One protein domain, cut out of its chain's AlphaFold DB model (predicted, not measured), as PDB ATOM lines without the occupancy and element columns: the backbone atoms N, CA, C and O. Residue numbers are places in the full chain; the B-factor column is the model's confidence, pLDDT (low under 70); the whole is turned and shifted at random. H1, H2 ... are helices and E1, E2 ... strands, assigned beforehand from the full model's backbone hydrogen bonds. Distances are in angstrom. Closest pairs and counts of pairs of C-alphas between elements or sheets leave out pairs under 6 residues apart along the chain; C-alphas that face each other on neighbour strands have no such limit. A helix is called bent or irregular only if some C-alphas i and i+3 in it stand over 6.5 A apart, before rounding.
ATOM      1  N   GLN A   8     -52.237  -0.293 -21.253       96.06
ATOM      2  CA  GLN A   8     -53.285  -0.969 -22.002       96.06
ATOM      3  C   GLN A   8     -54.167  -1.745 -21.018       96.06
ATOM      4  O   GLN A   8     -53.714  -2.112 -19.933       96.06
ATOM      5  N   TYR A   9     -55.415  -2.024 -21.394       95.75
ATOM      6  CA  TYR A   9     -56.356  -2.747 -20.538       95.75
ATOM      7  C   TYR A   9     -56.806  -4.038 -21.212       95.75
ATOM      8  O   TYR A   9     -57.497  -4.005 -22.225       95.75
ATOM      9  N   TYR A  10     -56.445  -5.177 -20.623       95.19
ATOM     10  CA  TYR A  10     -56.934  -6.485 -21.049       95.19
ATOM     11  C   TYR A  10     -58.037  -6.958 -20.104       95.19
ATOM     12  O   TYR A  10     -57.749  -7.305 -18.963       95.19
ATOM     13  N   LYS A  11     -59.304  -6.944 -20.541       93.56
ATOM     14  CA  LYS A  11     -60.462  -7.331 -19.702       93.56
ATOM     15  C   LYS A  11     -60.482  -6.625 -18.330       93.56
ATOM     16  O   LYS A  11     -60.824  -7.222 -17.315       93.56
ATOM     17  N   GLY A  12     -60.076  -5.355 -18.295       91.94
ATOM     18  CA  GLY A  12     -59.963  -4.565 -17.062       91.94
ATOM     19  C   GLY A  12     -58.646  -4.732 -16.293       91.94
ATOM     20  O   GLY A  12     -58.414  -3.977 -15.352       91.94
ATOM     21  N   LEU A  13     -57.754  -5.641 -16.704       94.75
ATOM     22  CA  LEU A  13     -56.397  -5.747 -16.170       94.75
ATOM     23  C   LEU A  13     -55.489  -4.677 -16.805       94.75
ATOM     24  O   LEU A  13     -55.220  -4.760 -18.008       94.75
ATOM     25  N   PRO A  14     -54.970  -3.708 -16.034       96.94
ATOM     26  CA  PRO A  14     -53.972  -2.771 -16.524       96.94
ATOM     27  C   PRO A  14     -52.650  -3.504 -16.759       96.94
ATOM     28  O   PRO A  14     -52.078  -4.108 -15.848       96.94
ATOM     29  N   ILE A  15     -52.136  -3.426 -17.981       97.19
ATOM     30  CA  ILE A  15     -50.813  -3.932 -18.338       97.19
ATOM     31  C   ILE A  15     -50.042  -2.895 -19.142       97.19
ATOM     32  O   ILE A  15     -50.621  -2.095 -19.872       97.19
ATOM     33  N   ARG A  16     -48.717  -2.906 -19.044       97.69
ATOM     34  CA  ARG A  16     -47.880  -1.930 -19.749       97.69
ATOM     35  C   ARG A  16     -46.624  -2.580 -20.288       97.69
ATOM     36  O   ARG A  16     -45.956  -3.330 -19.581       97.69
ATOM     37  N   LEU A  17     -46.298  -2.310 -21.546       97.31
ATOM     38  CA  LEU A  17     -45.099  -2.856 -22.163       97.31
ATOM     39  C   LEU A  17     -43.839  -2.258 -21.517       97.31
ATOM     40  O   LEU A  17     -43.729  -1.046 -21.343       97.31
ATOM     41  N   ILE A  18     -42.860  -3.108 -21.207       96.19
ATOM     42  CA  ILE A  18     -41.525  -2.663 -20.796       96.19
ATOM     43  C   ILE A  18     -40.714  -2.375 -22.053       96.19
ATOM     44  O   ILE A  18     -40.502  -3.295 -22.842       96.19
ATOM     45  N   ASN A  19     -40.211  -1.153 -22.218       94.19
ATOM     46  CA  ASN A  19     -39.344  -0.816 -23.344       94.19
ATOM     47  C   ASN A  19     -38.026  -1.609 -23.279       94.19
ATOM     48  O   ASN A  19     -37.307  -1.552 -22.280       94.19
ATOM     49  N   ARG A  20     -37.720  -2.368 -24.336       93.56
ATOM     50  CA  ARG A  20     -36.481  -3.144 -24.463       93.56
ATOM     51  C   ARG A  20     -35.987  -3.152 -25.903       93.56
ATOM     52  O   ARG A  20     -36.759  -3.379 -26.833       93.56
ATOM     53  N   GLU A  21     -34.679  -3.010 -26.074       91.19
ATOM     54  CA  GLU A  21     -34.036  -2.992 -27.394       91.19
ATOM     55  C   GLU A  21     -34.025  -4.372 -28.076       91.19
ATOM     56  O   GLU A  21     -34.095  -4.479 -29.303       91.19
ATOM     57  N   ASP A  22     -33.986  -5.453 -27.291       92.44
ATOM     58  CA  ASP A  22     -33.806  -6.822 -27.787       92.44
ATOM     59  C   ASP A  22     -35.081  -7.461 -28.365       92.44
ATOM     60  O   ASP A  22     -35.032  -8.575 -28.891       92.44
ATOM     61  N   TYR A  23     -36.220  -6.762 -28.345       93.62
ATOM     62  CA  TYR A  23     -37.482  -7.295 -28.867       93.62
ATOM     63  C   TYR A  23     -37.477  -7.598 -30.362       93.62
ATOM     64  O   TYR A  23     -38.247  -8.451 -30.797       93.62
ATOM     65  N   ARG A  24     -36.600  -6.969 -31.156       89.31
ATOM     66  CA  ARG A  24     -36.473  -7.268 -32.596       89.31
ATOM     67  C   ARG A  24     -36.076  -8.720 -32.877       89.31
ATOM     68  O   ARG A  24     -36.317  -9.211 -33.970       89.31
ATOM     69  N   ARG A  25     -35.458  -9.394 -31.901       92.75
ATOM     70  CA  ARG A  25     -34.989 -10.785 -32.001       92.75
ATOM     71  C   ARG A  25     -35.841 -11.758 -31.178       92.75
ATOM     72  O   ARG A  25     -35.465 -12.916 -31.029       92.75
ATOM     73  N   LYS A  26     -36.950 -11.293 -30.592       94.19
ATOM     74  CA  LYS A  26     -37.787 -12.081 -29.680       94.19
ATOM     75  C   LYS A  26     -39.173 -12.310 -30.246       94.19
ATOM     76  O   LYS A  26     -39.762 -11.420 -30.847       94.19
ATOM     77  N   ASN A  27     -39.721 -13.482 -29.939       96.19
ATOM     78  CA  ASN A  27     -41.071 -13.895 -30.328       96.19
ATOM     79  C   ASN A  27     -42.154 -13.472 -29.323       96.19
ATOM     80  O   ASN A  27     -43.316 -13.838 -29.481       96.19
ATOM     81  N   ALA A  28     -41.780 -12.734 -28.280       97.38
ATOM     82  CA  ALA A  28     -42.677 -12.230 -27.253       97.38
ATOM     83  C   ALA A  28     -42.151 -10.905 -26.696       97.38
ATOM     84  O   ALA A  28     -40.942 -10.642 -26.725       97.38
ATOM     85  N   LYS A  29     -43.055 -10.113 -26.124       97.50
ATOM     86  CA  LYS A  29     -42.736  -8.880 -25.403       97.50
ATOM     87  C   LYS A  29     -43.153  -8.976 -23.936       97.50
ATOM     88  O   LYS A  29     -44.058  -9.738 -23.601       97.50
ATOM     89  N   ARG A  30     -42.472  -8.239 -23.055       97.31
ATOM     90  CA  ARG A  30     -42.668  -8.301 -21.601       97.31
ATOM     91  C   ARG A  30     -43.532  -7.141 -21.125       97.31
ATOM     92  O   ARG A  30     -43.169  -5.988 -21.339       97.31
ATOM     93  N   PHE A  31     -44.612  -7.454 -20.425       97.94
ATOM     94  CA  PHE A  31     -45.545  -6.484 -19.864       97.94
ATOM     95  C   PHE A  31     -45.495  -6.529 -18.343       97.94
ATOM     96  O   PHE A  31     -45.418  -7.619 -17.779       97.94
ATOM     97  N   VAL A  32     -45.543  -5.370 -17.689       97.62
ATOM     98  CA  VAL A  32     -45.841  -5.277 -16.254       97.62
ATOM     99  C   VAL A  32     -47.343  -5.365 -16.035       97.62
ATOM    100  O   VAL A  32     -48.114  -4.885 -16.867       97.62
ATOM    101  N   ILE A  33     -47.745  -5.980 -14.926       97.25
ATOM    102  CA  ILE A  33     -49.143  -6.063 -14.499       97.25
ATOM    103  C   ILE A  33     -49.368  -5.013 -13.415       97.25
ATOM    104  O   ILE A  33     -48.635  -4.996 -12.426       97.25
ATOM    105  N   ASN A  34     -50.377  -4.162 -13.601       95.81
ATOM    106  CA  ASN A  34     -50.820  -3.155 -12.635       95.81
ATOM    107  C   ASN A  34     -49.691  -2.278 -12.067       95.81
ATOM    108  O   ASN A  34     -49.634  -2.014 -10.872       95.81
ATOM    109  N   ASP A  35     -48.744  -1.902 -12.928       93.25
ATOM    110  CA  ASP A  35     -47.555  -1.117 -12.564       93.25
ATOM    111  C   ASP A  35     -46.717  -1.697 -11.402       93.25
ATOM    112  O   ASP A  35     -45.949  -1.001 -10.741       93.25
ATOM    113  N   THR A  36     -46.837  -3.003 -11.158       95.12
ATOM    114  CA  THR A  36     -46.073  -3.717 -10.130       95.12
ATOM    115  C   THR A  36     -44.759  -4.278 -10.688       95.12
ATOM    116  O   THR A  36     -44.438  -4.160 -11.872       95.12
ATOM    117  N   ASN A  37     -43.990  -4.970  -9.841       94.44
ATOM    118  CA  ASN A  37     -42.836  -5.761 -10.280       94.44
ATOM    119  C   ASN A  37     -43.232  -7.083 -10.980       94.44
ATOM    120  O   ASN A  37     -42.372  -7.774 -11.545       94.44
ATOM    121  N   GLN A  38     -44.518  -7.439 -10.969       97.12
ATOM    122  CA  GLN A  38     -45.040  -8.630 -11.625       97.12
ATOM    123  C   GLN A  38     -45.168  -8.400 -13.124       97.12
ATOM    124  O   GLN A  38     -45.488  -7.312 -13.597       97.12
ATOM    125  N   ASN A  39     -44.857  -9.435 -13.893       97.31
ATOM    126  CA  ASN A  39     -44.734  -9.311 -15.332       97.31
ATOM    127  C   ASN A  39     -45.074 -10.611 -16.052       97.31
ATOM    128  O   ASN A  39     -44.871 -11.702 -15.521       97.31
ATOM    129  N   VAL A  40     -45.540 -10.468 -17.288       97.25
ATOM    130  CA  VAL A  40     -45.878 -11.565 -18.195       97.25
ATOM    131  C   VAL A  40     -45.247 -11.347 -19.558       97.25
ATOM    132  O   VAL A  40     -44.986 -10.219 -19.979       97.25
ATOM    133  N   TRP A  41     -44.995 -12.446 -20.260       97.69
ATOM    134  CA  TRP A  41     -44.549 -12.415 -21.644       97.69
ATOM    135  C   TRP A  41     -45.724 -12.723 -22.561       97.69
ATOM    136  O   TRP A  41     -46.297 -13.808 -22.485       97.69
ATOM    137  N   ILE A  42     -46.051 -11.780 -23.442       97.81
ATOM    138  CA  ILE A  42     -47.106 -11.938 -24.438       97.81
ATOM    139  C   ILE A  42     -46.449 -12.236 -25.793       97.81
ATOM    140  O   ILE A  42     -45.640 -11.429 -26.264       97.81
ATOM    141  N   PRO A  43     -46.732 -13.396 -26.414       97.94
ATOM    142  CA  PRO A  43     -46.253 -13.725 -27.751       97.94
ATOM    143  C   PRO A  43     -46.640 -12.674 -28.796       97.94
ATOM    144  O   PRO A  43     -47.780 -12.221 -28.824       97.94
ATOM    145  N   ASN A  44     -45.730 -12.364 -29.722       96.88
ATOM    146  CA  ASN A  44     -45.944 -11.348 -30.760       96.88
ATOM    147  C   ASN A  44     -47.150 -11.650 -31.658       96.88
ATOM    148  O   ASN A  44     -47.705 -10.731 -32.242       96.88
ATOM    149  N   ARG A  45     -47.576 -12.918 -31.770       97.06
ATOM    150  CA  ARG A  45     -48.775 -13.286 -32.541       97.06
ATOM    151  C   ARG A  45     -50.045 -12.587 -32.039       97.06
ATOM    152  O   ARG A  45     -50.932 -12.357 -32.848       97.06
ATOM    153  N   HIS A  46     -50.078 -12.212 -30.760       97.75
ATOM    154  CA  HIS A  46     -51.195 -11.538 -30.086       97.75
ATOM    155  C   HIS A  46     -51.036 -10.015 -30.035       97.75
ATOM    156  O   HIS A  46     -51.855  -9.314 -29.451       97.75
ATOM    157  N   LEU A  47     -49.941  -9.498 -30.598       97.06
ATOM    158  CA  LEU A  47     -49.558  -8.096 -30.522       97.06
ATOM    159  C   LEU A  47     -49.442  -7.497 -31.925       97.06
ATOM    160  O   LEU A  47     -49.094  -8.172 -32.896       97.06
ATOM    161  N   GLN A  48     -49.681  -6.201 -32.019       95.94
ATOM    162  CA  GLN A  48     -49.247  -5.366 -33.124       95.94
ATOM    163  C   GLN A  48     -47.724  -5.143 -33.054       95.94
ATOM    164  O   GLN A  48     -47.059  -5.478 -32.066       95.94
ATOM    165  N   GLY A  49     -47.131  -4.591 -34.118       92.75
ATOM    166  CA  GLY A  49     -45.674  -4.409 -34.213       92.75
ATOM    167  C   GLY A  49     -45.078  -3.530 -33.102       92.75
ATOM    168  O   GLY A  49     -43.953  -3.769 -32.648       92.75
ATOM    169  N   ASP A  50     -45.860  -2.566 -32.621       94.12
ATOM    170  CA  ASP A  50     -45.546  -1.651 -31.520       94.12
ATOM    171  C   ASP A  50     -45.754  -2.277 -30.124       94.12
ATOM    172  O   ASP A  50     -45.310  -1.710 -29.130       94.12
ATOM    173  N   GLY A  51     -46.357  -3.468 -30.032       94.94
ATOM    174  CA  GLY A  51     -46.713  -4.115 -28.771       94.94
ATOM    175  C   GLY A  51     -48.103  -3.764 -28.238       94.94
ATOM    176  O   GLY A  51     -48.402  -4.095 -27.094       94.94
ATOM    177  N   THR A  52     -48.963  -3.133 -29.035       96.94
ATOM    178  CA  THR A  52     -50.392  -3.019 -28.718       96.94
ATOM    179  C   THR A  52     -51.048  -4.400 -28.803       96.94
ATOM    180  O   THR A  52     -50.792  -5.130 -29.757       96.94
ATOM    181  N   ILE A  53     -51.855  -4.807 -27.820       96.62
ATOM    182  CA  ILE A  53     -52.631  -6.055 -27.916       96.62
ATOM    183  C   ILE A  53     -53.592  -5.928 -29.101       96.62
ATOM    184  O   ILE A  53     -54.226  -4.889 -29.278       96.62
ATOM    185  N   LYS A  54     -53.670  -6.955 -29.947       96.94
ATOM    186  CA  LYS A  54     -54.646  -6.959 -31.040       96.94
ATOM    187  C   LYS A  54     -56.067  -7.013 -30.472       96.94
ATOM    188  O   LYS A  54     -56.303  -7.635 -29.439       96.94
ATOM    189  N   GLU A  55     -56.994  -6.362 -31.158       93.81
ATOM    190  CA  GLU A  55     -58.406  -6.381 -30.777       93.81
ATOM    191  C   GLU A  55     -58.948  -7.818 -30.780       93.81
ATOM    192  O   GLU A  55     -58.512  -8.651 -31.576       93.81
ATOM    193  N   ASP A  56     -59.854  -8.103 -29.841       91.75
ATOM    194  CA  ASP A  56     -60.526  -9.397 -29.658       91.75
ATOM    195  C   ASP A  56     -59.616 -10.627 -29.444       91.75
ATOM    196  O   ASP A  56     -60.085 -11.765 -29.521       91.75
ATOM    197  N   GLU A  57     -58.331 -10.442 -29.116       93.75
ATOM    198  CA  GLU A  57     -57.438 -11.572 -28.840       93.75
ATOM    199  C   GLU A  57     -57.708 -12.263 -27.499       93.75
ATOM    200  O   GLU A  57     -57.874 -11.640 -26.441       93.75
ATOM    201  N   ASP A  58     -57.635 -13.594 -27.528       95.31
ATOM    202  CA  ASP A  58     -57.713 -14.418 -26.327       95.31
ATOM    203  C   ASP A  58     -56.314 -14.789 -25.818       95.31
ATOM    204  O   ASP A  58     -55.627 -15.698 -26.302       95.31
ATOM    205  N   ILE A  59     -55.898 -14.062 -24.785       96.12
ATOM    206  CA  ILE A  59     -54.649 -14.278 -24.061       96.12
ATOM    207  C   ILE A  59     -54.891 -14.722 -22.614       96.12
ATOM    208  O   ILE A  59     -53.947 -14.714 -21.819       96.12
ATOM    209  N   ASP A  60     -56.101 -15.187 -22.270       96.44
ATOM    210  CA  ASP A  60     -56.453 -15.636 -20.914       96.44
ATOM    211  C   ASP A  60     -55.473 -16.690 -20.405       96.44
ATOM    212  O   ASP A  60     -55.002 -16.623 -19.271       96.44
ATOM    213  N   TYR A  61     -55.078 -17.628 -21.269       96.38
ATOM    214  CA  TYR A  61     -54.156 -18.705 -20.912       96.38
ATOM    215  C   TYR A  61     -52.795 -18.204 -20.396       96.38
ATOM    216  O   TYR A  61     -52.134 -18.912 -19.633       96.38
ATOM    217  N   ILE A  62     -52.344 -17.014 -20.814       96.50
ATOM    218  CA  ILE A  62     -51.089 -16.410 -20.341       96.50
ATOM    219  C   ILE A  62     -51.234 -16.045 -18.870       96.50
ATOM    220  O   ILE A  62     -50.360 -16.332 -18.055       96.50
ATOM    221  N   PHE A  63     -52.371 -15.451 -18.539       95.19
ATOM    222  CA  PHE A  63     -52.679 -14.950 -17.217       95.19
ATOM    223  C   PHE A  63     -53.129 -16.049 -16.256       95.19
ATOM    224  O   PHE A  63     -52.743 -16.025 -15.092       95.19
ATOM    225  N   VAL A  64     -53.832 -17.072 -16.749       94.50
ATOM    226  CA  VAL A  64     -54.124 -18.300 -15.992       94.50
ATOM    227  C   VAL A  64     -52.823 -18.970 -15.545       94.50
ATOM    228  O   VAL A  64     -52.681 -19.341 -14.382       94.50
ATOM    229  N   LYS A  65     -51.828 -19.066 -16.439       95.19
ATOM    230  CA  LYS A  65     -50.492 -19.579 -16.091       95.19
ATOM    231  C   LYS A  65     -49.733 -18.658 -15.135       95.19
ATOM    232  O   LYS A  65     -48.913 -19.139 -14.359       95.19
ATOM    233  N   ALA A  66     -50.007 -17.358 -15.185       94.94
ATOM    234  CA  ALA A  66     -49.397 -16.340 -14.338       94.94
ATOM    235  C   ALA A  66     -50.240 -16.013 -13.086       94.94
ATOM    236  O   ALA A  66     -50.178 -14.896 -12.574       94.94
ATOM    237  N   GLY A  67     -51.038 -16.966 -12.584       94.81
ATOM    238  CA  GLY A  67     -51.991 -16.726 -11.496       94.81
ATOM    239  C   GLY A  67     -51.366 -16.126 -10.231       94.81
ATOM    240  O   GLY A  67     -51.929 -15.204  -9.648       94.81
ATOM    241  N   ARG A  68     -50.159 -16.564  -9.846       94.69
ATOM    242  CA  ARG A  68     -49.449 -15.992  -8.689       94.69
ATOM    243  C   ARG A  68     -48.987 -14.555  -8.942       94.69
ATOM    244  O   ARG A  68     -49.015 -13.733  -8.035       94.69
ATOM    245  N   GLN A  69     -48.553 -14.250 -10.162       96.44
ATOM    246  CA  GLN A  69     -48.150 -12.905 -10.566       96.44
ATOM    247  C   GLN A  69     -49.350 -11.956 -10.582       96.44
ATOM    248  O   GLN A  69     -49.206 -10.812 -10.168       96.44
ATOM    249  N   LEU A  70     -50.527 -12.423 -11.014       95.31
ATOM    250  CA  LEU A  70     -51.767 -11.652 -10.899       95.31
ATOM    251  C   LEU A  70     -52.087 -11.344  -9.437       95.31
ATOM    252  O   LEU A  70     -52.297 -10.183  -9.100       95.31
ATOM    253  N   GLU A  71     -52.063 -12.365  -8.573       94.94
ATOM    254  CA  GLU A  71     -52.392 -12.227  -7.149       94.94
ATOM    255  C   GLU A  71     -51.486 -11.189  -6.478       94.94
ATOM    256  O   GLU A  71     -51.962 -10.255  -5.836       94.94
ATOM    257  N   LEU A  72     -50.174 -11.295  -6.710       95.38
ATOM    258  CA  LEU A  72     -49.180 -10.342  -6.215       95.38
ATOM    259  C   LEU A  72     -49.324  -8.942  -6.830       95.38
ATOM    260  O   LEU A  72     -48.871  -7.969  -6.232       95.38
ATOM    261  N   ALA A  73     -49.943  -8.830  -8.007       95.44
ATOM    262  CA  ALA A  73     -50.275  -7.558  -8.636       95.44
ATOM    263  C   ALA A  73     -51.620  -6.972  -8.160       95.44
ATOM    264  O   ALA A  73     -52.031  -5.920  -8.652       95.44
ATOM    265  N   GLY A  74     -52.303  -7.635  -7.220       94.81
ATOM    266  CA  GLY A  74     -53.589  -7.204  -6.670       94.81
ATOM    267  C   GLY A  74     -54.807  -7.691  -7.453       94.81
ATOM    268  O   GLY A  74     -55.887  -7.131  -7.289       94.81
ATOM    269  N   TYR A  75     -54.660  -8.716  -8.296       95.75
ATOM    270  CA  TYR A  75     -55.736  -9.269  -9.116       95.75
ATOM    271  C   TYR A  75     -55.911 -10.769  -8.889       95.75
ATOM    272  O   TYR A  75     -54.952 -11.528  -8.854       95.75
ATOM    273  N   GLN A  76     -57.151 -11.231  -8.802       93.06
ATOM    274  CA  GLN A  76     -57.461 -12.657  -8.885       93.06
ATOM    275  C   GLN A  76     -57.701 -13.077 -10.341       93.06
ATOM    276  O   GLN A  76     -57.778 -12.247 -11.255       93.06
ATOM    277  N   LEU A  77     -57.845 -14.388 -10.556       88.44
ATOM    278  CA  LEU A  77     -58.325 -14.920 -11.831       88.44
ATOM    279  C   LEU A  77     -59.623 -14.224 -12.248       88.44
ATOM    280  O   LEU A  77     -60.383 -13.729 -11.413       88.44
TER     281      LEU A  77
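What this domain is: This is residues 8 to 77 of the 84 residues of an uncharacterized protein of Bacillus licheniformis (UniProt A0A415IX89). A small four-stranded antiparallel sheet, E1 to E4, is strongly twisted and curled like part of a barrel; H2 packs beside its edge strand E4, and H3 only grazes the sheet near E3 and E4. A short irregular helix, H1, sits out at one extreme between E2 and E3, and a long loop, residues 44 to 59, links E4 to H2. The printed part has 70 residues, with named elements in the order E1, E2, H1, E3, E4, H2, H3; the sheet runs E1, E2, E3, E4, and the class is mixed, helices and strands. The whole is compact, with a radius of gyration of the C-alphas of 11.4 A and spans of 31 by 25 by 19 A.

Where its parts are: E1 is residues 8 to 10, 6.7 A long, beginning at C-alpha 8 (-53.285, -0.969, -22.002). E2 is residues 13 to 17, 13.1 A. H1 is residues 21 to 25, 9.1 A; it is irregular, with C-alphas 21 and 24 7.2 A apart. E3, residues 28 to 33, is the longest strand at 15.6 A and begins at C-alpha 28 (-42.677, -12.230, -27.253). E4 is residues 39 to 43, 13.3 A. H2 is residues 60 to 65, 8.6 A. H3 is residues 67 to 72, 8.7 A, ending at C-alpha 72 (-49.180, -10.342, -6.215).

How they stand to each other: E1 and E2 form a hairpin, antiparallel at 134 degrees, with N 8 and O 15 at 2.8 A, within hydrogen-bond range. E2 and E3 are antiparallel at 130 degrees, with N 32 and O 16 at 2.8 A. The pairing of E2 is staggered: residues 13 to 15 pair with E1 and residues 15 to 17 with E3. E3 and E4 form a second hairpin, antiparallel at 148 degrees, with N 31 and O 40 at 2.8 A and N 42 and O 29 at 2.9 A. H1 is not on the sheet; its closest C-alphas to E3 are those of Tyr 23 and Lys 29, 6.5 A apart. H2 is on the sheet at a height of 8.6 A, beside the strands and over none of them, but only just: 2 of its 6 C-alphas fall on E4. The closest C-alphas of E4 and H2 are those of Ile 42 and Ile 62, 7.3 A apart. H3 only grazes the sheet with residues 69 to 72; the C-alphas of Asn 39 and Gln 69, the closest of E4 and H3, are 6.9 A apart. H2 and H3 are close but not clearly touching, about perpendicular at 77 degrees, with the closest C-alphas, Phe 63 and Leu 70, 7.2 A apart. Every O i to N i+4 pair is within hydrogen-bond range in H2 and H3; in H1 it is 0 of 1, with 1 of 2 O i to N i+3 pairs within range.

The domain as a whole: The two C-alphas farthest apart are those of Arg 25 and Gln 76, at 32.3 A. The printed part has no cut. The link from E4 to H2, 16 residues, is long, and the other links between named elements are tight. The mean pLDDT of the printed part is 95.4, and no printed residue is under 70.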